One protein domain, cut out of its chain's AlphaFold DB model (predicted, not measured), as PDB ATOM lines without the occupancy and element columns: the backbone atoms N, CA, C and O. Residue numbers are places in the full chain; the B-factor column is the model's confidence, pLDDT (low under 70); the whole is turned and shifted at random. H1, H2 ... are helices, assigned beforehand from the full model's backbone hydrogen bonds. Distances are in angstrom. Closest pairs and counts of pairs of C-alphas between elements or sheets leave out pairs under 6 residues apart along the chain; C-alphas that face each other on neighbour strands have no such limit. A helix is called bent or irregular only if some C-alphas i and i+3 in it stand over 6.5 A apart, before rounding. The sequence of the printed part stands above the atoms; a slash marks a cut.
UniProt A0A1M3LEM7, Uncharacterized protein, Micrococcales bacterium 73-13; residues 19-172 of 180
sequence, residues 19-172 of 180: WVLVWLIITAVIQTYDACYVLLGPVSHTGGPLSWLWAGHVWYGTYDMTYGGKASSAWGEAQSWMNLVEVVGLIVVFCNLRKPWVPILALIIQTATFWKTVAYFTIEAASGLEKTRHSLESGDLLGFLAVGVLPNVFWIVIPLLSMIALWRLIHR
ATOM      1  N   TRP A  19      20.725   2.085  15.555       97.06
ATOM      2  CA  TRP A  19      20.037   1.079  16.366       97.06
ATOM      3  C   TRP A  19      20.809  -0.248  16.416       97.06
ATOM      4  O   TRP A  19      20.843  -0.881  17.465       97.06
ATOM      5  N   VAL A  20      21.487  -0.634  15.324       97.56
ATOM      6  CA  VAL A  20      22.366  -1.812  15.308       97.56
ATOM      7  C   VAL A  20      23.548  -1.561  16.232       97.56
ATOM      8  O   VAL A  20      23.883  -2.423  17.027       97.56
ATOM      9  N   LEU A  21      24.151  -0.372  16.188       96.81
ATOM     10  CA  LEU A  21      25.252  -0.031  17.089       96.81
ATOM     11  C   LEU A  21      24.834  -0.106  18.567       96.81
ATOM     12  O   LEU A  21      25.564  -0.680  19.369       96.81
ATOM     13  N   VAL A  22      23.659   0.427  18.915       97.56
ATOM     14  CA  VAL A  22      23.092   0.309  20.270       97.56
ATOM     15  C   VAL A  22      22.886  -1.158  20.642       97.56
ATOM     16  O   VAL A  22      23.291  -1.565  21.726       97.56
ATOM     17  N   TRP A  23      22.335  -1.964  19.731       98.19
ATOM     18  CA  TRP A  23      22.184  -3.400  19.947       98.19
ATOM     19  C   TRP A  23      23.523  -4.095  20.206       98.19
ATOM     20  O   TRP A  23      23.634  -4.838  21.167       98.19
ATOM     21  N   LEU A  24      24.562  -3.814  19.416       98.12
ATOM     22  CA  LEU A  24      25.891  -4.403  19.612       98.12
ATOM     23  C   LEU A  24      26.477  -4.059  20.992       98.12
ATOM     24  O   LEU A  24      27.129  -4.901  21.603       98.12
ATOM     25  N   ILE A  25      26.242  -2.842  21.496       98.31
ATOM     26  CA  ILE A  25      26.677  -2.432  22.841       98.31
ATOM     27  C   ILE A  25      25.918  -3.222  23.911       98.31
ATOM     28  O   ILE A  25      26.543  -3.776  24.813       98.31
ATOM     29  N   ILE A  26      24.589  -3.311  23.791       98.06
ATOM     30  CA  ILE A  26      23.749  -4.109  24.697       98.06
ATOM     31  C   ILE A  26      24.218  -5.567  24.693       98.06
ATOM     32  O   ILE A  26      24.421  -6.148  25.757       98.06
ATOM     33  N   THR A  27      24.476  -6.122  23.508       98.00
ATOM     34  CA  THR A  27      25.009  -7.470  23.333       98.00
ATOM     35  C   THR A  27      26.321  -7.655  24.080       98.00
ATOM     36  O   THR A  27      26.436  -8.596  24.855       98.00
ATOM     37  N   ALA A  28      27.297  -6.759  23.902       98.38
ATOM     38  CA  ALA A  28      28.588  -6.871  24.580       98.38
ATOM     39  C   ALA A  28      28.445  -6.877  26.111       98.38
ATOM     40  O   ALA A  28      29.090  -7.681  26.784       98.38
ATOM     41  N   VAL A  29      27.587  -6.011  26.657       97.94
ATOM     42  CA  VAL A  29      27.345  -5.922  28.106       97.94
ATOM     43  C   VAL A  29      26.673  -7.190  28.627       97.94
ATOM     44  O   VAL A  29      27.192  -7.804  29.557       97.94
ATOM     45  N   ILE A  30      25.556  -7.609  28.023       96.75
ATOM     46  CA  ILE A  30      24.801  -8.769  28.516       96.75
ATOM     47  C   ILE A  30      25.617 -10.052  28.363       96.75
ATOM     48  O   ILE A  30      25.672 -10.841  29.297       96.75
ATOM     49  N   GLN A  31      26.301 -10.248  27.236       97.44
ATOM     50  CA  GLN A  31      27.105 -11.451  27.014       97.44
ATOM     51  C   GLN A  31      28.309 -11.546  27.952       97.44
ATOM     52  O   GLN A  31      28.653 -12.640  28.392       97.44
ATOM     53  N   THR A  32      28.919 -10.407  28.296       97.69
ATOM     54  CA  THR A  32      29.977 -10.363  29.312       97.69
ATOM     55  C   THR A  32      29.412 -10.721  30.682       97.69
ATOM     56  O   THR A  32      29.973 -11.566  31.370       97.69
ATOM     57  N   TYR A  33      28.284 -10.116  31.066       95.69
ATOM     58  CA  TYR A  33      27.619 -10.395  32.338       95.69
ATOM     59  C   TYR A  33      27.234 -11.876  32.476       95.69
ATOM     60  O   TYR A  33      27.543 -12.502  33.489       95.69
ATOM     61  N   ASP A  34      26.644 -12.441  31.421       94.50
ATOM     62  CA  ASP A  34      26.256 -13.847  31.320       94.50
ATOM     63  C   ASP A  34      27.459 -14.791  31.430       94.50
ATOM     64  O   ASP A  34      27.473 -15.697  32.263       94.50
ATOM     65  N   ALA A  35      28.517 -14.533  30.653       95.69
ATOM     66  CA  ALA A  35      29.721 -15.353  30.690       95.69
ATOM     67  C   ALA A  35      30.430 -15.280  32.045       95.69
ATOM     68  O   ALA A  35      30.904 -16.299  32.542       95.69
ATOM     69  N   CYS A  36      30.484 -14.101  32.669       95.31
ATOM     70  CA  CYS A  36      31.034 -13.958  34.011       95.31
ATOM     71  C   CYS A  36      30.233 -14.764  35.036       95.31
ATOM     72  O   CYS A  36      30.848 -15.407  35.878       95.31
ATOM     73  N   TYR A  37      28.896 -14.763  34.969       94.44
ATOM     74  CA  TYR A  37      28.088 -15.575  35.879       94.44
ATOM     75  C   TYR A  37      28.442 -17.058  35.767       94.44
ATOM     76  O   TYR A  37      28.763 -17.677  36.775       94.44
ATOM     77  N   VAL A  38      28.432 -17.608  34.553       93.50
ATOM     78  CA  VAL A  38      28.656 -19.042  34.325       93.50
ATOM     79  C   VAL A  38      30.098 -19.441  34.649       93.50
ATOM     80  O   VAL A  38      30.328 -20.404  35.374       93.50
ATOM     81  N   LEU A  39      31.089 -18.691  34.159       94.00
ATOM     82  CA  LEU A  39      32.502 -19.079  34.259       94.00
ATOM     83  C   LEU A  39      33.115 -18.828  35.645       94.00
ATOM     84  O   LEU A  39      34.098 -19.476  35.998       94.00
ATOM     85  N   LEU A  40      32.557 -17.913  36.449       93.06
ATOM     86  CA  LEU A  40      32.941 -17.773  37.862       93.06
ATOM     87  C   LEU A  40      32.354 -18.897  38.737       93.06
ATOM     88  O   LEU A  40      32.804 -19.088  39.873       93.06
ATOM     89  N   GLY A  41      31.383 -19.648  38.208       90.44
ATOM     90  CA  GLY A  41      30.846 -20.871  38.788       90.44
ATOM     91  C   GLY A  41      30.472 -20.718  40.269       90.44
ATOM     92  O   GLY A  41      29.651 -19.867  40.606       90.44
ATOM     93  N   PRO A  42      31.070 -21.491  41.198       90.56
ATOM     94  CA  PRO A  42      30.703 -21.459  42.618       90.56
ATOM     95  C   PRO A  42      30.789 -20.082  43.292       90.56
ATOM     96  O   PRO A  42      30.171 -19.871  44.332       90.56
ATOM     97  N   VAL A  43      31.567 -19.147  42.739       92.50
ATOM     98  CA  VAL A  43      31.720 -17.802  43.310       92.50
ATOM     99  C   VAL A  43      30.487 -16.928  43.036       92.50
ATOM    100  O   VAL A  43      30.075 -16.154  43.905       92.50
ATOM    101  N   SER A  44      29.904 -17.058  41.845       92.88
ATOM    102  CA  SER A  44      28.773 -16.275  41.325       92.88
ATOM    103  C   SER A  44      27.423 -16.981  41.457       92.88
ATOM    104  O   SER A  44      26.396 -16.315  41.561       92.88
ATOM    105  N   HIS A  45      27.406 -18.314  41.460       92.00
ATOM    106  CA  HIS A  45      26.197 -19.128  41.565       92.00
ATOM    107  C   HIS A  45      25.512 -19.001  42.931       92.00
ATOM    108  O   HIS A  45      26.109 -18.561  43.913       92.00
ATOM    109  N   THR A  46      24.250 -19.430  43.010       90.25
ATOM    110  CA  THR A  46      23.440 -19.431  44.238       90.25
ATOM    111  C   THR A  46      24.202 -20.001  45.437       90.25
ATOM    112  O   THR A  46      24.664 -21.139  45.402       90.25
ATOM    113  N   GLY A  47      24.306 -19.217  46.516       89.25
ATOM    114  CA  GLY A  47      25.051 -19.589  47.727       89.25
ATOM    115  C   GLY A  47      26.539 -19.219  47.706       89.25
ATOM    116  O   GLY A  47      27.198 -19.317  48.738       89.25
ATOM    117  N   GLY A  48      27.062 -18.751  46.571       90.75
ATOM    118  CA  GLY A  48      28.419 -18.229  46.436       90.75
ATOM    119  C   GLY A  48      28.605 -16.848  47.081       90.75
ATOM    120  O   GLY A  48      27.641 -16.079  47.198       90.75
ATOM    121  N   PRO A  49      29.845 -16.485  47.468       94.94
ATOM    122  CA  PRO A  49      30.157 -15.243  48.183       94.94
ATOM    123  C   PRO A  49      29.830 -13.966  47.399       94.94
ATOM    124  O   PRO A  49      29.642 -12.910  48.003       94.94
ATOM    125  N   LEU A  50      29.756 -14.037  46.068       94.50
ATOM    126  CA  LEU A  50      29.439 -12.889  45.224       94.50
ATOM    127  C   LEU A  50      28.053 -13.001  44.557       94.50
ATOM    128  O   LEU A  50      27.672 -12.102  43.818       94.50
ATOM    129  N   SER A  51      27.267 -14.042  44.853       92.56
ATOM    130  CA  SER A  51      25.974 -14.342  44.199       92.56
ATOM    131  C   SER A  51      24.964 -13.189  44.158       92.56
ATOM    132  O   SER A  51      24.150 -13.100  43.240       92.56
ATOM    133  N   TRP A  52      25.058 -12.248  45.095       93.25
ATOM    134  CA  TRP A  52      24.245 -11.035  45.139       93.25
ATOM    135  C   TRP A  52      24.443 -10.103  43.927       93.25
ATOM    136  O   TRP A  52      23.502  -9.407  43.549       93.25
ATOM    137  N   LEU A  53      25.611 -10.117  43.267       94.56
ATOM    138  CA  LEU A  53      25.851  -9.394  42.003       94.56
ATOM    139  C   LEU A  53      25.103 -10.022  40.813       94.56
ATOM    140  O   LEU A  53      24.912  -9.383  39.775       94.56
ATOM    141  N   TRP A  54      24.652 -11.266  40.974       94.06
ATOM    142  CA  TRP A  54      23.963 -12.049  39.953       94.06
ATOM    143  C   TRP A  54      22.569 -12.490  40.379       94.06
ATOM    144  O   TRP A  54      22.086 -13.523  39.930       94.06
ATOM    145  N   ALA A  55      21.885 -11.688  41.200       91.12
ATOM    146  CA  ALA A  55      20.532 -11.994  41.666       91.12
ATOM    147  C   ALA A  55      19.566 -12.359  40.518       91.12
ATOM    148  O   ALA A  55      18.767 -13.283  40.656       91.12
ATOM    149  N   GLY A  56      19.683 -11.682  39.368       90.31
ATOM    150  CA  GLY A  56      18.898 -11.989  38.169       90.31
ATOM    151  C   GLY A  56      19.177 -13.382  37.600       90.31
ATOM    152  O   GLY A  56      18.236 -14.123  37.341       90.31
ATOM    153  N   HIS A  57      20.449 -13.770  37.457       91.31
ATOM    154  CA  HIS A  57      20.847 -15.099  36.970       91.31
ATOM    155  C   HIS A  57      20.581 -16.212  37.983       91.31
ATOM    156  O   HIS A  57      20.153 -17.292  37.595       91.31
ATOM    157  N   VAL A  58      20.764 -15.941  39.276       91.25
ATOM    158  CA  VAL A  58      20.393 -16.854  40.367       91.25
ATOM    159  C   VAL A  58      18.900 -17.176  40.307       91.25
ATOM    160  O   VAL A  58      18.511 -18.338  40.413       91.25
ATOM    161  N   TRP A  59      18.062 -16.159  40.093       90.50
ATOM    162  CA  TRP A  59      16.626 -16.343  39.901       90.50
ATOM    163  C   TRP A  59      16.310 -17.039  38.570       90.50
ATOM    164  O   TRP A  59      15.532 -17.989  38.552       90.50
ATOM    165  N   TYR A  60      16.956 -16.641  37.472       89.69
ATOM    166  CA  TYR A  60      16.807 -17.277  36.158       89.69
ATOM    167  C   TYR A  60      17.147 -18.776  36.194       89.69
ATOM    168  O   TYR A  60      16.441 -19.593  35.608       89.69
ATOM    169  N   GLY A  61      18.171 -19.156  36.963       88.81
ATOM    170  CA  GLY A  61      18.601 -20.538  37.175       88.81
ATOM    171  C   GLY A  61      17.567 -21.438  37.855       88.81
ATOM    172  O   GLY A  61      17.729 -22.655  37.858       88.81
ATOM    173  N   THR A  62      16.489 -20.866  38.403       88.31
ATOM    174  CA  THR A  62      15.333 -21.643  38.877       88.31
ATOM    175  C   THR A  62      14.457 -22.153  37.731       88.31
ATOM    176  O   THR A  62      13.768 -23.154  37.909       88.31
ATOM    177  N   TYR A  63      14.540 -21.535  36.546       88.06
ATOM    178  CA  TYR A  63      13.792 -21.920  35.345       88.06
ATOM    179  C   TYR A  63      14.637 -22.671  34.315       88.06
ATOM    180  O   TYR A  63      14.123 -23.543  33.614       88.06
ATOM    181  N   ASP A  64      15.925 -22.337  34.226       88.38
ATOM    182  CA  ASP A  64      16.883 -22.955  33.313       88.38
ATOM    183  C   ASP A  64      18.112 -23.430  34.087       88.38
ATOM    184  O   ASP A  64      18.954 -22.641  34.529       88.38
ATOM    185  N   MET A  65      18.238 -24.749  34.218       86.62
ATOM    186  CA  MET A  65      19.313 -25.363  34.993       86.62
ATOM    187  C   MET A  65      20.705 -25.166  34.383       86.62
ATOM    188  O   MET A  65      21.686 -25.415  35.079       86.62
ATOM    189  N   THR A  66      20.832 -24.640  33.155       84.50
ATOM    190  CA  THR A  66      22.123 -24.148  32.627       84.50
ATOM    191  C   THR A  66      22.782 -23.171  33.597       84.50
ATOM    192  O   THR A  66      24.002 -23.180  33.752       84.50
ATOM    193  N   TYR A  67      21.955 -22.361  34.260       87.12
ATOM    194  CA  TYR A  67      22.347 -21.327  35.208       87.12
ATOM    195  C   TYR A  67      22.130 -21.746  36.669       87.12
ATOM    196  O   TYR A  67      22.304 -20.938  37.584       87.12
ATOM    197  N   GLY A  68      21.726 -22.997  36.904       78.38
ATOM    198  CA  GLY A  68      21.489 -23.543  38.233       78.38
ATOM    199  C   GLY A  68      22.791 -23.752  39.011       78.38
ATOM    200  O   GLY A  68      23.830 -24.100  38.456       78.38
ATOM    201  N   GLY A  69      22.746 -23.578  40.336       65.06
ATOM    202  CA  GLY A  69      23.947 -23.580  41.184       65.06
ATOM    203  C   GLY A  69      24.732 -24.900  41.269       65.06
ATOM    204  O   GLY A  69      25.839 -24.909  41.803       65.06
ATOM    205  N   LYS A  70      24.212 -26.013  40.733       56.50
ATOM    206  CA  LYS A  70      24.886 -27.323  40.720       56.50
ATOM    207  C   LYS A  70      25.634 -27.536  39.403       56.50
ATOM    208  O   LYS A  70      25.200 -28.342  38.598       56.50
ATOM    209  N   ALA A  71      26.756 -26.832  39.253       54.09
ATOM    210  CA  ALA A  71      27.652 -26.848  38.093       54.09
ATOM    211  C   ALA A  71      26.971 -26.484  36.758       54.09
ATOM    212  O   ALA A  71      25.986 -27.076  36.327       54.09
ATOM    213  N   SER A  72      27.533 -25.489  36.081       64.06
ATOM    214  CA  SER A  72      27.162 -25.144  34.715       64.06
ATOM    215  C   SER A  72      27.216 -26.382  33.818       64.06
ATOM    216  O   SER A  72      28.142 -27.186  33.893       64.06
ATOM    217  N   SER A  73      26.206 -26.568  32.966       79.94
ATOM    218  CA  SER A  73      26.262 -27.649  31.976       79.94
ATOM    219  C   SER A  73      27.430 -27.413  31.009       79.94
ATOM    220  O   SER A  73      27.751 -26.264  30.703       79.94
ATOM    221  N   ALA A  74      28.023 -28.480  30.460       86.81
ATOM    222  CA  ALA A  74      29.108 -28.362  29.476       86.81
ATOM    223  C   ALA A  74      28.725 -27.460  28.285       86.81
ATOM    224  O   ALA A  74      29.554 -26.716  27.764       86.81
ATOM    225  N   TRP A  75      27.446 -27.486  27.884       87.81
ATOM    226  CA  TRP A  75      26.913 -26.559  26.887       87.81
ATOM    227  C   TRP A  75      26.900 -25.109  27.379       87.81
ATOM    228  O   TRP A  75      27.338 -24.231  26.645       87.81
ATOM    229  N   GLY A  76      26.431 -24.853  28.603       90.31
ATOM    230  CA  GLY A  76      26.416 -23.512  29.193       90.31
ATOM    231  C   GLY A  76      27.807 -22.883  29.233       90.31
ATOM    232  O   GLY A  76      27.985 -21.760  28.773       90.31
ATOM    233  N   GLU A  77      28.814 -23.635  29.681       92.31
ATOM    234  CA  GLU A  77      30.206 -23.164  29.691       92.31
ATOM    235  C   GLU A  77      30.729 -22.893  28.280       92.31
ATOM    236  O   GLU A  77      31.323 -21.843  28.027       92.31
ATOM    237  N   ALA A  78      30.480 -23.808  27.337       94.06
ATOM    238  CA  ALA A  78      30.864 -23.615  25.942       94.06
ATOM    239  C   ALA A  78      30.204 -22.361  25.347       94.06
ATOM    240  O   ALA A  78      30.874 -21.553  24.702       94.06
ATOM    241  N   GLN A  79      28.913 -22.157  25.615       95.06
ATOM    242  CA  GLN A  79      28.160 -20.980  25.200       95.06
ATOM    243  C   GLN A  79      28.765 -19.698  25.792       95.06
ATOM    244  O   GLN A  79      28.941 -18.716  25.073       95.06
ATOM    245  N   SER A  80      29.168 -19.705  27.065       95.94
ATOM    246  CA  SER A  80      29.828 -18.567  27.715       95.94
ATOM    247  C   SER A  80      31.215 -18.262  27.149       95.94
ATOM    248  O   SER A  80      31.577 -17.094  27.002       95.94
ATOM    249  N   TRP A  81      31.984 -19.271  26.740       97.44
ATOM    250  CA  TRP A  81      33.224 -19.031  25.996       97.44
ATOM    251  C   TRP A  81      32.954 -18.402  24.627       97.44
ATOM    252  O   TRP A  81      33.644 -17.457  24.239       97.44
ATOM    253  N   MET A  82      31.913 -18.854  23.919       97.94
ATOM    254  CA  MET A  82      31.482 -18.224  22.665       97.94
ATOM    255  C   MET A  82      31.047 -16.767  22.885       97.94
ATOM    256  O   MET A  82      31.413 -15.904  22.088       97.94
ATOM    257  N   ASN A  83      30.341 -16.467  23.984       98.06
ATOM    258  CA  ASN A  83      29.995 -15.096  24.375       98.06
ATOM    259  C   ASN A  83      31.246 -14.210  24.478       98.06
ATOM    260  O   ASN A  83      31.273 -13.120  23.910       98.06
ATOM    261  N   LEU A  84      32.303 -14.672  25.156       98.31
ATOM    262  CA  LEU A  84      33.542 -13.900  25.300       98.31
ATOM    263  C   LEU A  84      34.265 -13.691  23.964       98.31
ATOM    264  O   LEU A  84      34.754 -12.592  23.700       98.31
ATOM    265  N   VAL A  85      34.300 -14.706  23.093       98.38
ATOM    266  CA  VAL A  85      34.871 -14.572  21.741       98.38
ATOM    267  C   VAL A  85      34.108 -13.524  20.925       98.38
ATOM    268  O   VAL A  85      34.722 -12.666  20.286       98.38
ATOM    269  N   GLU A  86      32.774 -13.537  20.982       98.38
ATOM    270  CA  GLU A  86      31.939 -12.517  20.344       98.38
ATOM    271  C   GLU A  86      32.215 -11.122  20.920       98.38
ATOM    272  O   GLU A  86      32.391 -10.176  20.151       98.38
ATOM    273  N   VAL A  87      32.329 -10.983  22.246       98.69
ATOM    274  CA  VAL A  87      32.658  -9.713  22.918       98.69
ATOM    275  C   VAL A  87      34.008  -9.166  22.457       98.69
ATOM    276  O   VAL A  87      34.108  -7.976  22.156       98.69
ATOM    277  N   VAL A  88      35.038 -10.009  22.324       98.62
ATOM    278  CA  VAL A  88      36.336  -9.594  21.762       98.62
ATOM    279  C   VAL A  88      36.161  -9.067  20.335       98.62
ATOM    280  O   VAL A  88      36.673  -7.996  20.000       98.62
ATOM    281  N   GLY A  89      35.376  -9.758  19.505       98.50
ATOM    282  CA  GLY A  89      35.016  -9.283  18.169       98.50
ATOM    283  C   GLY A  89      34.285  -7.933  18.188       98.50
ATOM    284  O   GLY A  89      34.572  -7.058  17.367       98.50
ATOM    285  N   LEU A  90      33.379  -7.721  19.145       98.44
ATOM    286  CA  LEU A  90      32.654  -6.459  19.318       98.44
ATOM    287  C   LEU A  90      33.578  -5.320  19.755       98.44
ATOM    288  O   LEU A  90      33.460  -4.212  19.233       98.44
ATOM    289  N   ILE A  91      34.553  -5.579  20.629       98.56
ATOM    290  CA  ILE A  91      35.593  -4.602  20.983       98.56
ATOM    291  C   ILE A  91      36.365  -4.182  19.726       98.56
ATOM    292  O   ILE A  91      36.549  -2.987  19.482       98.56
ATOM    293  N   VAL A  92      36.746  -5.138  18.870       98.38
ATOM    294  CA  VAL A  92      37.395  -4.839  17.583       98.38
ATOM    295  C   VAL A  92      36.491  -3.974  16.696       98.38
ATOM    296  O   VAL A  92      36.977  -3.000  16.116       98.38
ATOM    297  N   VAL A  93      35.187  -4.261  16.624       97.38
ATOM    298  CA  VAL A  93      34.199  -3.423  15.916       97.38
ATOM    299  C   VAL A  93      34.182  -1.992  16.468       97.38
ATOM    300  O   VAL A  93      34.294  -1.041  15.689       97.38
ATOM    301  N   PHE A  94      34.089  -1.816  17.789       97.00
ATOM    302  CA  PHE A  94      33.989  -0.497  18.424       97.00
ATOM    303  C   PHE A  94      35.261   0.338  18.266       97.00
ATOM    304  O   PHE A  94      35.182   1.530  17.962       97.00
ATOM    305  N   CYS A  95      36.434  -0.285  18.356       97.19
ATOM    306  CA  CYS A  95      37.714   0.382  18.118       97.19
ATOM    307  C   CYS A  95      37.908   0.804  16.651       97.19
ATOM    308  O   CYS A  95      38.756   1.645  16.355       97.19
ATOM    309  N   ASN A  96      37.126   0.248  15.717       96.38
ATOM    310  CA  ASN A  96      37.341   0.415  14.283       96.38
ATOM    311  C   ASN A  96      36.133   0.957  13.510       96.38
ATOM    312  O   ASN A  96      36.180   0.925  12.287       96.38
ATOM    313  N   LEU A  97      35.096   1.517  14.149       93.62
ATOM    314  CA  LEU A  97      33.783   1.875  13.554       93.62
ATOM    315  C   LEU A  97      33.775   2.604  12.191       93.62
ATOM    316  O   LEU A  97      32.754   2.616  11.502       93.62
ATOM    317  N   ARG A  98      34.881   3.242  11.798       89.31
ATOM    318  CA  ARG A  98      35.035   3.946  10.513       89.31
ATOM    319  C   ARG A  98      35.604   3.085   9.380       89.31
ATOM    320  O   ARG A  98      35.646   3.548   8.245       89.31
ATOM    321  N   LYS A  99      36.074   1.867   9.654       92.38
ATOM    322  CA  LYS A  99      36.690   0.997   8.645       92.38
ATOM    323  C   LYS A  99      35.620   0.317   7.773       92.38
ATOM    324  O   LYS A  99      34.560  -0.064   8.274       92.38
ATOM    325  N   PRO A 100      35.885   0.117   6.468       90.19
ATOM    326  CA  PRO A 100      34.893  -0.419   5.533       90.19
ATOM    327  C   PRO A 100      34.512  -1.881   5.809       90.19
ATOM    328  O   PRO A 100      33.398  -2.277   5.476       90.19
ATOM    329  N   TRP A 101      35.396  -2.656   6.445       93.00
ATOM    330  CA  TRP A 101      35.176  -4.064   6.796       93.00
ATOM    331  C   TRP A 101      34.323  -4.264   8.060       93.00
ATOM    332  O   TRP A 101      33.835  -5.364   8.301       93.00
ATOM    333  N   VAL A 102      34.103  -3.219   8.864       95.81
ATOM    334  CA  VAL A 102      33.415  -3.337  10.163       95.81
ATOM    335  C   VAL A 102      31.993  -3.897  10.053       95.81
ATOM    336  O   VAL A 102      31.656  -4.762  10.857       95.81
ATOM    337  N   PRO A 103      31.152  -3.504   9.073       95.88
ATOM    338  CA  PRO A 103      29.825  -4.103   8.930       95.88
ATOM    339  C   PRO A 103      29.862  -5.599   8.613       95.88
ATOM    340  O   PRO A 103      28.932  -6.306   8.981       95.88
ATOM    341  N   ILE A 104      30.924  -6.081   7.954       96.81
ATOM    342  CA  ILE A 104      31.107  -7.506   7.654       96.81
ATOM    343  C   ILE A 104      31.407  -8.257   8.951       96.81
ATOM    344  O   ILE A 104      30.745  -9.245   9.245       96.81
ATOM    345  N   LEU A 105      32.343  -7.756   9.766       97.56
ATOM    346  CA  LEU A 105      32.638  -8.369  11.063       97.56
ATOM    347  C   LEU A 105      31.415  -8.340  11.993       97.56
ATOM    348  O   LEU A 105      31.096  -9.349  12.613       97.56
ATOM    349  N   ALA A 106      30.684  -7.223  12.038       97.88
ATOM    350  CA  ALA A 106      29.438  -7.130  12.795       97.88
ATOM    351  C   ALA A 106      28.388  -8.143  12.300       97.88
ATOM    352  O   ALA A 106      27.703  -8.752  13.115       97.88
ATOM    353  N   LEU A 107      28.276  -8.365  10.984       98.12
ATOM    354  CA  LEU A 107      27.363  -9.359  10.411       98.12
ATOM    355  C   LEU A 107      27.749 -10.784  10.830       98.12
ATOM    356  O   LEU A 107      26.871 -11.568  11.186       98.12
ATOM    357  N   ILE A 108      29.046 -11.107  10.822       98.50
ATOM    358  CA  ILE A 108      29.570 -12.405  11.270       98.50
ATOM    359  C   ILE A 108      29.226 -12.641  12.743       98.50
ATOM    360  O   ILE A 108      28.653 -13.676  13.071       98.50
ATOM    361  N   ILE A 109      29.505 -11.666  13.613       98.44
ATOM    362  CA  ILE A 109      29.212 -11.770  15.050       98.44
ATOM    363  C   ILE A 109      27.712 -11.976  15.280       98.44
ATOM    364  O   ILE A 109      27.322 -12.894  15.987       98.44
ATOM    365  N   GLN A 110      26.859 -11.194  14.616       98.38
ATOM    366  CA  GLN A 110      25.405 -11.319  14.761       98.38
ATOM    367  C   GLN A 110      24.871 -12.663  14.251       98.38
ATOM    368  O   GLN A 110      23.915 -13.195  14.811       98.38
ATOM    369  N   THR A 111      25.503 -13.223  13.218       98.56
ATOM    370  CA  THR A 111      25.194 -14.569  12.720       98.56
ATOM    371  C   THR A 111      25.571 -15.632  13.755       98.56
ATOM    372  O   THR A 111      24.793 -16.558  13.977       98.56
ATOM    373  N   ALA A 112      26.719 -15.483  14.422       98.19
ATOM    374  CA  ALA A 112      27.129 -16.365  15.515       98.19
ATOM    375  C   ALA A 112      26.162 -16.272  16.708       98.19
ATOM    376  O   ALA A 112      25.657 -17.301  17.148       98.19
ATOM    377  N   THR A 113      25.803 -15.059  17.150       97.75
ATOM    378  CA  THR A 113      24.824 -14.844  18.231       97.75
ATOM    379  C   THR A 113      23.471 -15.496  17.914       97.75
ATOM    380  O   THR A 113      22.894 -16.182  18.760       97.75
ATOM    381  N   PHE A 114      22.980 -15.330  16.678       98.25
ATOM    382  CA  PHE A 114      21.749 -15.966  16.206       98.25
ATOM    383  C   PHE A 114      21.840 -17.494  16.295       98.25
ATOM    384  O   PHE A 114      21.010 -18.132  16.942       98.25
ATOM    385  N   TRP A 115      22.868 -18.091  15.681       97.81
ATOM    386  CA  TRP A 115      22.993 -19.548  15.608       97.81
ATOM    387  C   TRP A 115      23.290 -20.200  16.948       97.81
ATOM    388  O   TRP A 115      22.830 -21.309  17.183       97.81
ATOM    389  N   LYS A 116      23.991 -19.513  17.846       95.69
ATOM    390  CA  LYS A 116      24.198 -19.973  19.219       95.69
ATOM    391  C   LYS A 116      22.875 -20.111  19.975       95.69
ATOM    392  O   LYS A 116      22.660 -21.102  20.664       95.69
ATOM    393  N   THR A 117      21.956 -19.168  19.778       94.56
ATOM    394  CA  THR A 117      20.620 -19.229  20.389       94.56
ATOM    395  C   THR A 117      19.742 -20.296  19.731       94.56
ATOM    396  O   THR A 117      19.006 -21.008  20.410       94.56
ATOM    397  N   VAL A 118      19.853 -20.476  18.409       96.50
ATOM    398  CA  VAL A 118      19.220 -21.618  17.727       96.50
ATOM    399  C   VAL A 118      19.765 -22.938  18.277       96.50
ATOM    400  O   VAL A 118      18.981 -23.836  18.578       96.50
ATOM    401  N   ALA A 119      21.082 -23.039  18.475       94.88
ATOM    402  CA  ALA A 119      21.731 -24.219  19.031       94.88
ATOM    403  C   ALA A 119      21.187 -24.548  20.427       94.88
ATOM    404  O   ALA A 119      20.805 -25.694  20.650       94.88
ATOM    405  N   TYR A 120      21.041 -23.549  21.308       92.31
ATOM    406  CA  TYR A 120      20.406 -23.710  22.622       92.31
ATOM    407  C   TYR A 120      19.042 -24.413  22.523       92.31
ATOM    408  O   TYR A 120      18.848 -25.462  23.139       92.31
ATOM    409  N   PHE A 121      18.128 -23.911  21.682       91.81
ATOM    410  CA  PHE A 121      16.805 -24.524  21.518       91.81
ATOM    411  C   PHE A 121      16.869 -25.921  20.902       91.81
ATOM    412  O   PHE A 121      16.141 -26.813  21.332       91.81
ATOM    413  N   THR A 122      17.726 -26.135  19.902       93.81
ATOM    414  CA  THR A 122      17.851 -27.457  19.268       93.81
ATOM    415  C   THR A 122      18.442 -28.498  20.214       93.81
ATOM    416  O   THR A 122      18.011 -29.647  20.184       93.81
ATOM    417  N   ILE A 123      19.377 -28.102  21.082       91.88
ATOM    418  CA  ILE A 123      19.967 -28.975  22.097       91.88
ATOM    419  C   ILE A 123      18.925 -29.313  23.156       91.88
ATOM    420  O   ILE A 123      18.790 -30.485  23.481       91.88
ATOM    421  N   GLU A 124      18.153 -28.337  23.648       88.88
ATOM    422  CA  GLU A 124      17.059 -28.622  24.586       88.88
ATOM    423  C   GLU A 124      15.983 -29.515  23.968       88.88
ATOM    424  O   GLU A 124      15.523 -30.458  24.604       88.88
ATOM    425  N   ALA A 125      15.604 -29.286  22.711       90.81
ATOM    426  CA  ALA A 125      14.663 -30.165  22.027       90.81
ATOM    427  C   ALA A 125      15.216 -31.598  21.901       90.81
ATOM    428  O   ALA A 125      14.495 -32.562  22.160       90.81
ATOM    429  N   ALA A 126      16.497 -31.745  21.548       92.38
ATOM    430  CA  ALA A 126      17.155 -33.040  21.388       92.38
ATOM    431  C   ALA A 126      17.404 -33.771  22.721       92.38
ATOM    432  O   ALA A 126      17.370 -35.000  22.745       92.38
ATOM    433  N   SER A 127      17.619 -33.044  23.823       89.62
ATOM    434  CA  SER A 127      17.787 -33.612  25.170       89.62
ATOM    435  C   SER A 127      16.457 -33.902  25.876       89.62
ATOM    436  O   SER A 127      16.448 -34.353  27.019       89.62
ATOM    437  N   GLY A 128      15.315 -33.656  25.222       88.44
ATOM    438  CA  GLY A 128      14.001 -33.854  25.829       88.44
ATOM    439  C   GLY A 128      13.682 -32.821  26.911       88.44
ATOM    440  O   GLY A 128      13.022 -33.157  27.896       88.44
ATOM    441  N   LEU A 129      14.123 -31.582  26.707       87.69
ATOM    442  CA  LEU A 129      14.007 -30.442  27.609       87.69
ATOM    443  C   LEU A 129      14.763 -30.622  28.935       87.69
ATOM    444  O   LEU A 129      14.296 -30.177  29.977       87.69
ATOM    445  N   GLU A 130      15.910 -31.305  28.931       86.12
ATOM    446  CA  GLU A 130      16.647 -31.669  30.154       86.12
ATOM    447  C   GLU A 130      16.834 -30.504  31.142       86.12
ATOM    448  O   GLU A 130      16.686 -30.702  32.346       86.12
ATOM    449  N   LYS A 131      17.118 -29.286  30.659       85.12
ATOM    450  CA  LYS A 131      17.425 -28.140  31.535       85.12
ATOM    451  C   LYS A 131      16.208 -27.322  31.939       85.12
ATOM    452  O   LYS A 131      16.311 -26.517  32.863       85.12
ATOM    453  N   THR A 132      15.091 -27.487  31.236       85.88
ATOM    454  CA  THR A 132      13.920 -26.608  31.366       85.88
ATOM    455  C   THR A 132      12.610 -27.343  31.661       85.88
ATOM    456  O   THR A 132      11.638 -26.722  32.091       85.88
ATOM    457  N   ARG A 133      12.574 -28.669  31.491       85.69
ATOM    458  CA  ARG A 133      11.414 -29.546  31.715       85.69
ATOM    459  C   ARG A 133      10.831 -29.403  33.110       85.69
ATOM    460  O   ARG A 133       9.611 -29.397  33.240       85.69
ATOM    461  N   HIS A 134      11.673 -29.268  34.133       85.50
ATOM    462  CA  HIS A 134      11.212 -29.141  35.517       85.50
ATOM    463  C   HIS A 134      10.290 -27.927  35.702       85.50
ATOM    464  O   HIS A 134       9.355 -27.992  36.492       85.50
ATOM    465  N   SER A 135      10.506 -26.855  34.930       83.38
ATOM    466  CA  SER A 135       9.655 -25.660  34.919       83.38
ATOM    467  C   SER A 135       8.283 -25.910  34.290       83.38
ATOM    468  O   SER A 135       7.310 -25.271  34.673       83.38
ATOM    469  N   LEU A 136       8.173 -26.845  33.337       82.06
ATOM    470  CA  LEU A 136       6.872 -27.276  32.813       82.06
ATOM    471  C   LEU A 136       6.174 -28.231  33.785       82.06
ATOM    472  O   LEU A 136       4.969 -28.124  33.998       82.06
ATOM    473  N   GLU A 137       6.922 -29.171  34.366       86.50
ATOM    474  CA  GLU A 137       6.389 -30.200  35.268       86.50
ATOM    475  C   GLU A 137       5.903 -29.621  36.604       86.50
ATOM    476  O   GLU A 137       4.977 -30.164  37.205       86.50
ATOM    477  N   SER A 138       6.457 -28.487  37.042       83.25
ATOM    478  CA  SER A 138       5.977 -27.739  38.211       83.25
ATOM    479  C   SER A 138       4.627 -27.039  37.990       83.25
ATOM    480  O   SER A 138       4.053 -26.508  38.941       83.25
ATOM    481  N   GLY A 139       4.108 -27.029  36.755       82.62
ATOM    482  CA  GLY A 139       2.877 -26.332  36.379       82.62
ATOM    483  C   GLY A 139       3.057 -24.833  36.111       82.62
ATOM    484  O   GLY A 139       2.079 -24.158  35.785       82.62
ATOM    485  N   ASP A 140       4.284 -24.305  36.190       84.81
ATOM    486  CA  ASP A 140       4.584 -22.893  35.938       84.81
ATOM    487  C   ASP A 140       4.877 -22.609  34.455       84.81
ATOM    488  O   ASP A 140       5.965 -22.195  34.042       84.81
ATOM    489  N   LEU A 141       3.859 -22.825  33.619       84.81
ATOM    490  CA  LEU A 141       3.958 -22.580  32.181       84.81
ATOM    491  C   LEU A 141       4.258 -21.107  31.864       84.81
ATOM    492  O   LEU A 141       4.987 -20.813  30.917       84.81
ATOM    493  N   LEU A 142       3.693 -20.173  32.637       84.25
ATOM    494  CA  LEU A 142       3.901 -18.746  32.403       84.25
ATOM    495  C   LEU A 142       5.348 -18.350  32.701       84.25
ATOM    496  O   LEU A 142       5.951 -17.651  31.887       84.25
ATOM    497  N   GLY A 143       5.914 -18.820  33.815       83.19
ATOM    498  CA  GLY A 143       7.319 -18.622  34.148       83.19
ATOM    499  C   GLY A 143       8.243 -19.255  33.112       83.19
ATOM    500  O   GLY A 143       9.144 -18.588  32.606       83.19
ATOM    501  N   PHE A 144       7.961 -20.487  32.676       83.44
ATOM    502  CA  PHE A 144       8.715 -21.125  31.593       83.44
ATOM    503  C   PHE A 144       8.706 -20.297  30.293       83.44
ATOM    504  O   PHE A 144       9.758 -20.065  29.698       83.44
ATOM    505  N   LEU A 145       7.545 -19.796  29.858       86.12
ATOM    506  CA  LEU A 145       7.453 -18.993  28.635       86.12
ATOM    507  C   LEU A 145       8.116 -17.617  28.787       86.12
ATOM    508  O   LEU A 145       8.835 -17.175  27.890       86.12
ATOM    509  N   ALA A 146       7.888 -16.934  29.907       84.62
ATOM    510  CA  ALA A 146       8.394 -15.583  30.136       84.62
ATOM    511  C   ALA A 146       9.899 -15.548  30.436       84.62
ATOM    512  O   ALA A 146      10.559 -14.571  30.087       84.62
ATOM    513  N   VAL A 147      10.438 -16.594  31.067       81.75
ATOM    514  CA  VAL A 147      11.834 -16.654  31.514       81.75
ATOM    515  C   VAL A 147      12.657 -17.567  30.613       81.75
ATOM    516  O   VAL A 147      13.671 -17.131  30.089       81.75
ATOM    517  N   GLY A 148      12.211 -18.792  30.344       77.12
ATOM    518  CA  GLY A 148      12.964 -19.740  29.513       77.12
ATOM    519  C   GLY A 148      12.908 -19.431  28.013       77.12
ATOM    520  O   GLY A 148      13.895 -19.610  27.301       77.12
ATOM    521  N   VAL A 149      11.773 -18.940  27.503       84.50
ATOM    522  CA  VAL A 149      11.568 -18.787  26.049       84.50
ATOM    523  C   VAL A 149      11.733 -17.344  25.578       84.50
ATOM    524  O   VAL A 149      12.494 -17.084  24.644       84.50
ATOM    525  N   LEU A 150      11.036 -16.391  26.199       88.81
ATOM    526  CA  LEU A 150      10.951 -15.011  25.712       88.81
ATOM    527  C   LEU A 150      12.315 -14.300  25.579       88.81
ATOM    528  O   LEU A 150      12.543 -13.683  24.533       88.81
ATOM    529  N   PRO A 151      13.253 -14.395  26.546       88.81
ATOM    530  CA  PRO A 151      14.569 -13.776  26.406       88.81
ATOM    531  C   PRO A 151      15.340 -14.355  25.218       88.81
ATOM    532  O   PRO A 151      15.907 -13.611  24.422       88.81
ATOM    533  N   ASN A 152      15.290 -15.675  25.031       91.31
ATOM    534  CA  ASN A 152      15.951 -16.353  23.920       91.31
ATOM    535  C   ASN A 152      15.324 -15.997  22.560       91.31
ATOM    536  O   ASN A 152      16.038 -15.806  21.578       91.31
ATOM    537  N   VAL A 153      14.003 -15.795  22.482       92.38
ATOM    538  CA  VAL A 153      13.353 -15.291  21.255       92.38
ATOM    539  C   VAL A 153      13.892 -13.910  20.871       92.38
ATOM    540  O   VAL A 153      14.135 -13.646  19.691       92.38
ATOM    541  N   PHE A 154      14.146 -13.038  21.846       94.62
ATOM    542  CA  PHE A 154      14.746 -11.727  21.590       94.62
ATOM    543  C   PHE A 154      16.157 -11.846  20.983       94.62
ATOM    544  O   PHE A 154      16.484 -11.141  20.022       94.62
ATOM    545  N   TRP A 155      16.946 -12.812  21.466       96.19
ATOM    546  CA  TRP A 155      18.266 -13.180  20.937       96.19
ATOM    547  C   TRP A 155      18.244 -13.882  19.572       96.19
ATOM    548  O   TRP A 155      19.285 -14.026  18.936       96.19
ATOM    549  N   ILE A 156      17.072 -14.248  19.057       97.00
ATOM    550  CA  ILE A 156      16.898 -14.694  17.669       97.00
ATOM    551  C   ILE A 156      16.478 -13.509  16.795       97.00
ATOM    552  O   ILE A 156      17.109 -13.208  15.778       97.00
ATOM    553  N   VAL A 157      15.419 -12.805  17.198       97.88
ATOM    554  CA  VAL A 157      14.772 -11.785  16.366       97.88
ATOM    555  C   VAL A 157      15.676 -10.575  16.150       97.88
ATOM    556  O   VAL A 157      15.864 -10.149  15.009       97.88
ATOM    557  N   ILE A 158      16.260 -10.007  17.210       97.88
ATOM    558  CA  ILE A 158      17.064  -8.788  17.065       97.88
ATOM    559  C   ILE A 158      18.358  -9.061  16.285       97.88
ATOM    560  O   ILE A 158      18.668  -8.278  15.374       97.88
ATOM    561  N   PRO A 159      19.088 -10.173  16.526       98.12
ATOM    562  CA  PRO A 159      20.223 -10.519  15.686       98.12
ATOM    563  C   PRO A 159      19.872 -10.723  14.219       98.12
ATOM    564  O   PRO A 159      20.570 -10.164  13.372       98.12
ATOM    565  N   LEU A 160      18.750 -11.379  13.913       98.56
ATOM    566  CA  LEU A 160      18.273 -11.538  12.540       98.56
ATOM    567  C   LEU A 160      17.976 -10.191  11.861       98.56
ATOM    568  O   LEU A 160      18.423  -9.940  10.739       98.56
ATOM    569  N   LEU A 161      17.264  -9.283  12.537       98.50
ATOM    570  CA  LEU A 161      16.989  -7.944  12.000       98.50
ATOM    571  C   LEU A 161      18.285  -7.163  11.747       98.50
ATOM    572  O   LEU A 161      18.414  -6.458  10.740       98.50
ATOM    573  N   SER A 162      19.254  -7.293  12.652       98.31
ATOM    574  CA  SER A 162      20.566  -6.658  12.534       98.31
ATOM    575  C   SER A 162      21.359  -7.228  11.357       98.31
ATOM    576  O   SER A 162      21.897  -6.455  10.562       98.31
ATOM    577  N   MET A 163      21.338  -8.551  11.156       98.38
ATOM    578  CA  MET A 163      21.925  -9.203   9.982       98.38
ATOM    579  C   MET A 163      21.339  -8.642   8.684       98.38
ATOM    580  O   MET A 163      22.085  -8.245   7.792       98.38
ATOM    581  N   ILE A 164      20.009  -8.524   8.592       98.38
ATOM    582  CA  ILE A 164      19.328  -7.964   7.413       98.38
ATOM    583  C   ILE A 164      19.766  -6.515   7.162       98.38
ATOM    584  O   ILE A 164      20.032  -6.127   6.020       98.38
ATOM    585  N   ALA A 165      19.851  -5.693   8.209       97.56
ATOM    586  CA  ALA A 165      20.255  -4.297   8.082       97.56
ATOM    587  C   ALA A 165      21.722  -4.142   7.657       97.56
ATOM    588  O   ALA A 165      22.024  -3.334   6.772       97.56
ATOM    589  N   LEU A 166      22.620  -4.934   8.244       97.00
ATOM    590  CA  LEU A 166      24.039  -4.973   7.895       97.00
ATOM    591  C   LEU A 166      24.246  -5.488   6.466       97.00
ATOM    592  O   LEU A 166      24.996  -4.881   5.705       97.00
ATOM    593  N   TRP A 167      23.518  -6.530   6.057       96.75
ATOM    594  CA  TRP A 167      23.552  -7.049   4.690       96.75
ATOM    595  C   TRP A 167      23.122  -5.999   3.662       96.75
ATOM    596  O   TRP A 167      23.851  -5.718   2.709       96.75
ATOM    597  N   ARG A 168      21.971  -5.346   3.878       95.25
ATOM    598  CA  ARG A 168      21.474  -4.272   2.997       95.25
ATOM    599  C   ARG A 168      22.484  -3.135   2.864       95.25
ATOM    600  O   ARG A 168      22.646  -2.577   1.782       95.25
ATOM    601  N   LEU A 169      23.155  -2.785   3.955       93.00
ATOM    602  CA  LEU A 169      24.205  -1.776   3.967       93.00
ATOM    603  C   LEU A 169      25.434  -2.209   3.154       93.00
ATOM    604  O   LEU A 169      25.922  -1.417   2.348       93.00
ATOM    605  N   ILE A 170      25.926  -3.435   3.351       92.81
ATOM    606  CA  ILE A 170      27.069  -3.985   2.607       92.81
ATOM    607  C   ILE A 170      26.754  -3.990   1.110       92.81
ATOM    608  O   ILE A 170      27.516  -3.426   0.328       92.81
ATOM    609  N   HIS A 171      25.586  -4.513   0.728       91.75
ATOM    610  CA  HIS A 171      25.143  -4.572  -0.663       91.75
ATOM    611  C   HIS A 171      25.070  -3.184  -1.318       91.75
ATOM    612  O   HIS A 171      25.505  -2.991  -2.450       91.75
ATOM    613  N   ARG A 172      24.549  -2.173  -0.608       89.19
ATOM    614  CA  ARG A 172      24.503  -0.791  -1.124       89.19
ATOM    615  C   ARG A 172      25.895  -0.214  -1.380       89.19
ATOM    616  O   ARG A 172      26.060   0.551  -2.320       89.19
TER     617      ARG A 172
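This is residues 19 to 172 of the 180 residues of an uncharacterized protein of Micrococcales bacterium 73-13 (UniProt A0A1M3LEM7). Four long helical pieces, H1, H3, H4 and H6b, make an elongated up-and-down bundle, each running against the one before it in the chain; H1 packs on H3, H3 forms a helical hairpin with H4, and H4 packs on H6b. At one end of the bundle, where H1 and H4 end and H3 and H6b begin, lie the short helix H2, the small helix H5, the arm H6a and two long links. The 154 printed residues hold six named helices, H1 to H6 in that order, and no named strand; the class is all helix. The whole is compact, with a radius of gyration of the C-alphas of 16.5 A, and its spans are 51 by 31 by 23 A.

H1, residues 19 to 39, begins at C-alpha 19 (20.037, 1.079, 16.366) and is 29.7 A long from first to last C-alpha. H2, residues 51 to 60, is irregular: C-alphas 53 and 56 are 8.4 A apart. H3, residues 74 to 95, is 32.1 A long and begins at C-alpha 74 (29.108, -28.362, 29.476). H4, residues 102 to 126, is 35.7 A long. H5 has residues 133 to 137. H6, residues 141 to 172, was assigned as one helix by its hydrogen bonds but is bent, with C-alphas 148 and 151 6.9 A apart. Its arms are H6a, residues 141 to 148, and H6b, residues 151 to 172, which is 32.0 A long and ends at C-alpha 172 (24.503, -0.791, -1.124).

H1 touches H3 at a steep tilt of 39 degrees, opposite ways; their closest C-alphas, of Ala 35 and Ser 80, are 4.4 A apart. With residues 34 to 37 alone, H1 only just touches H2, with 3 pairs of C-alphas within 8 A, the closest those of Tyr 37 and Trp 54 at 6.8 A; the two are about perpendicular, at 75 degrees. The hairpin of H3 and H4 has a shallow tilt of 13 degrees, and its closest C-alphas, of Val 93 and Val 102, are 5.8 A apart. H4 touches H6b at a shallow tilt of 32 degrees, opposite ways, with Phe 114 and Ile 156 closest, their C-alphas 5.2 A apart. With residues 20 to 23 alone, H1 only just touches H6b, with 3 pairs of C-alphas within 8 A, the closest those of Val 20 and Ser 162 at 5.9 A. H1 and H4 are near each other, while H3 and H6b are apart. H5 and H6a touch only at the corner, with the C-alphas of Ser 135 and Phe 144 closest at 5.7 A. H6a and H6b stand at a steep tilt of 46 degrees. Every O i to N i+4 pair is within hydrogen-bond range in H1, H3, H4, H5 and H6a, against 4 of 6 in H2 and 17 of 18 in H6b.

The two C-alphas farthest apart, those of Gly 47 and Arg 172, are 52.3 A apart. The printed part has no cut; the links H1 to H2 and H2 to H3 are long. The mean pLDDT of the printed part is 92.0, and residues 69 to 72 are under 70.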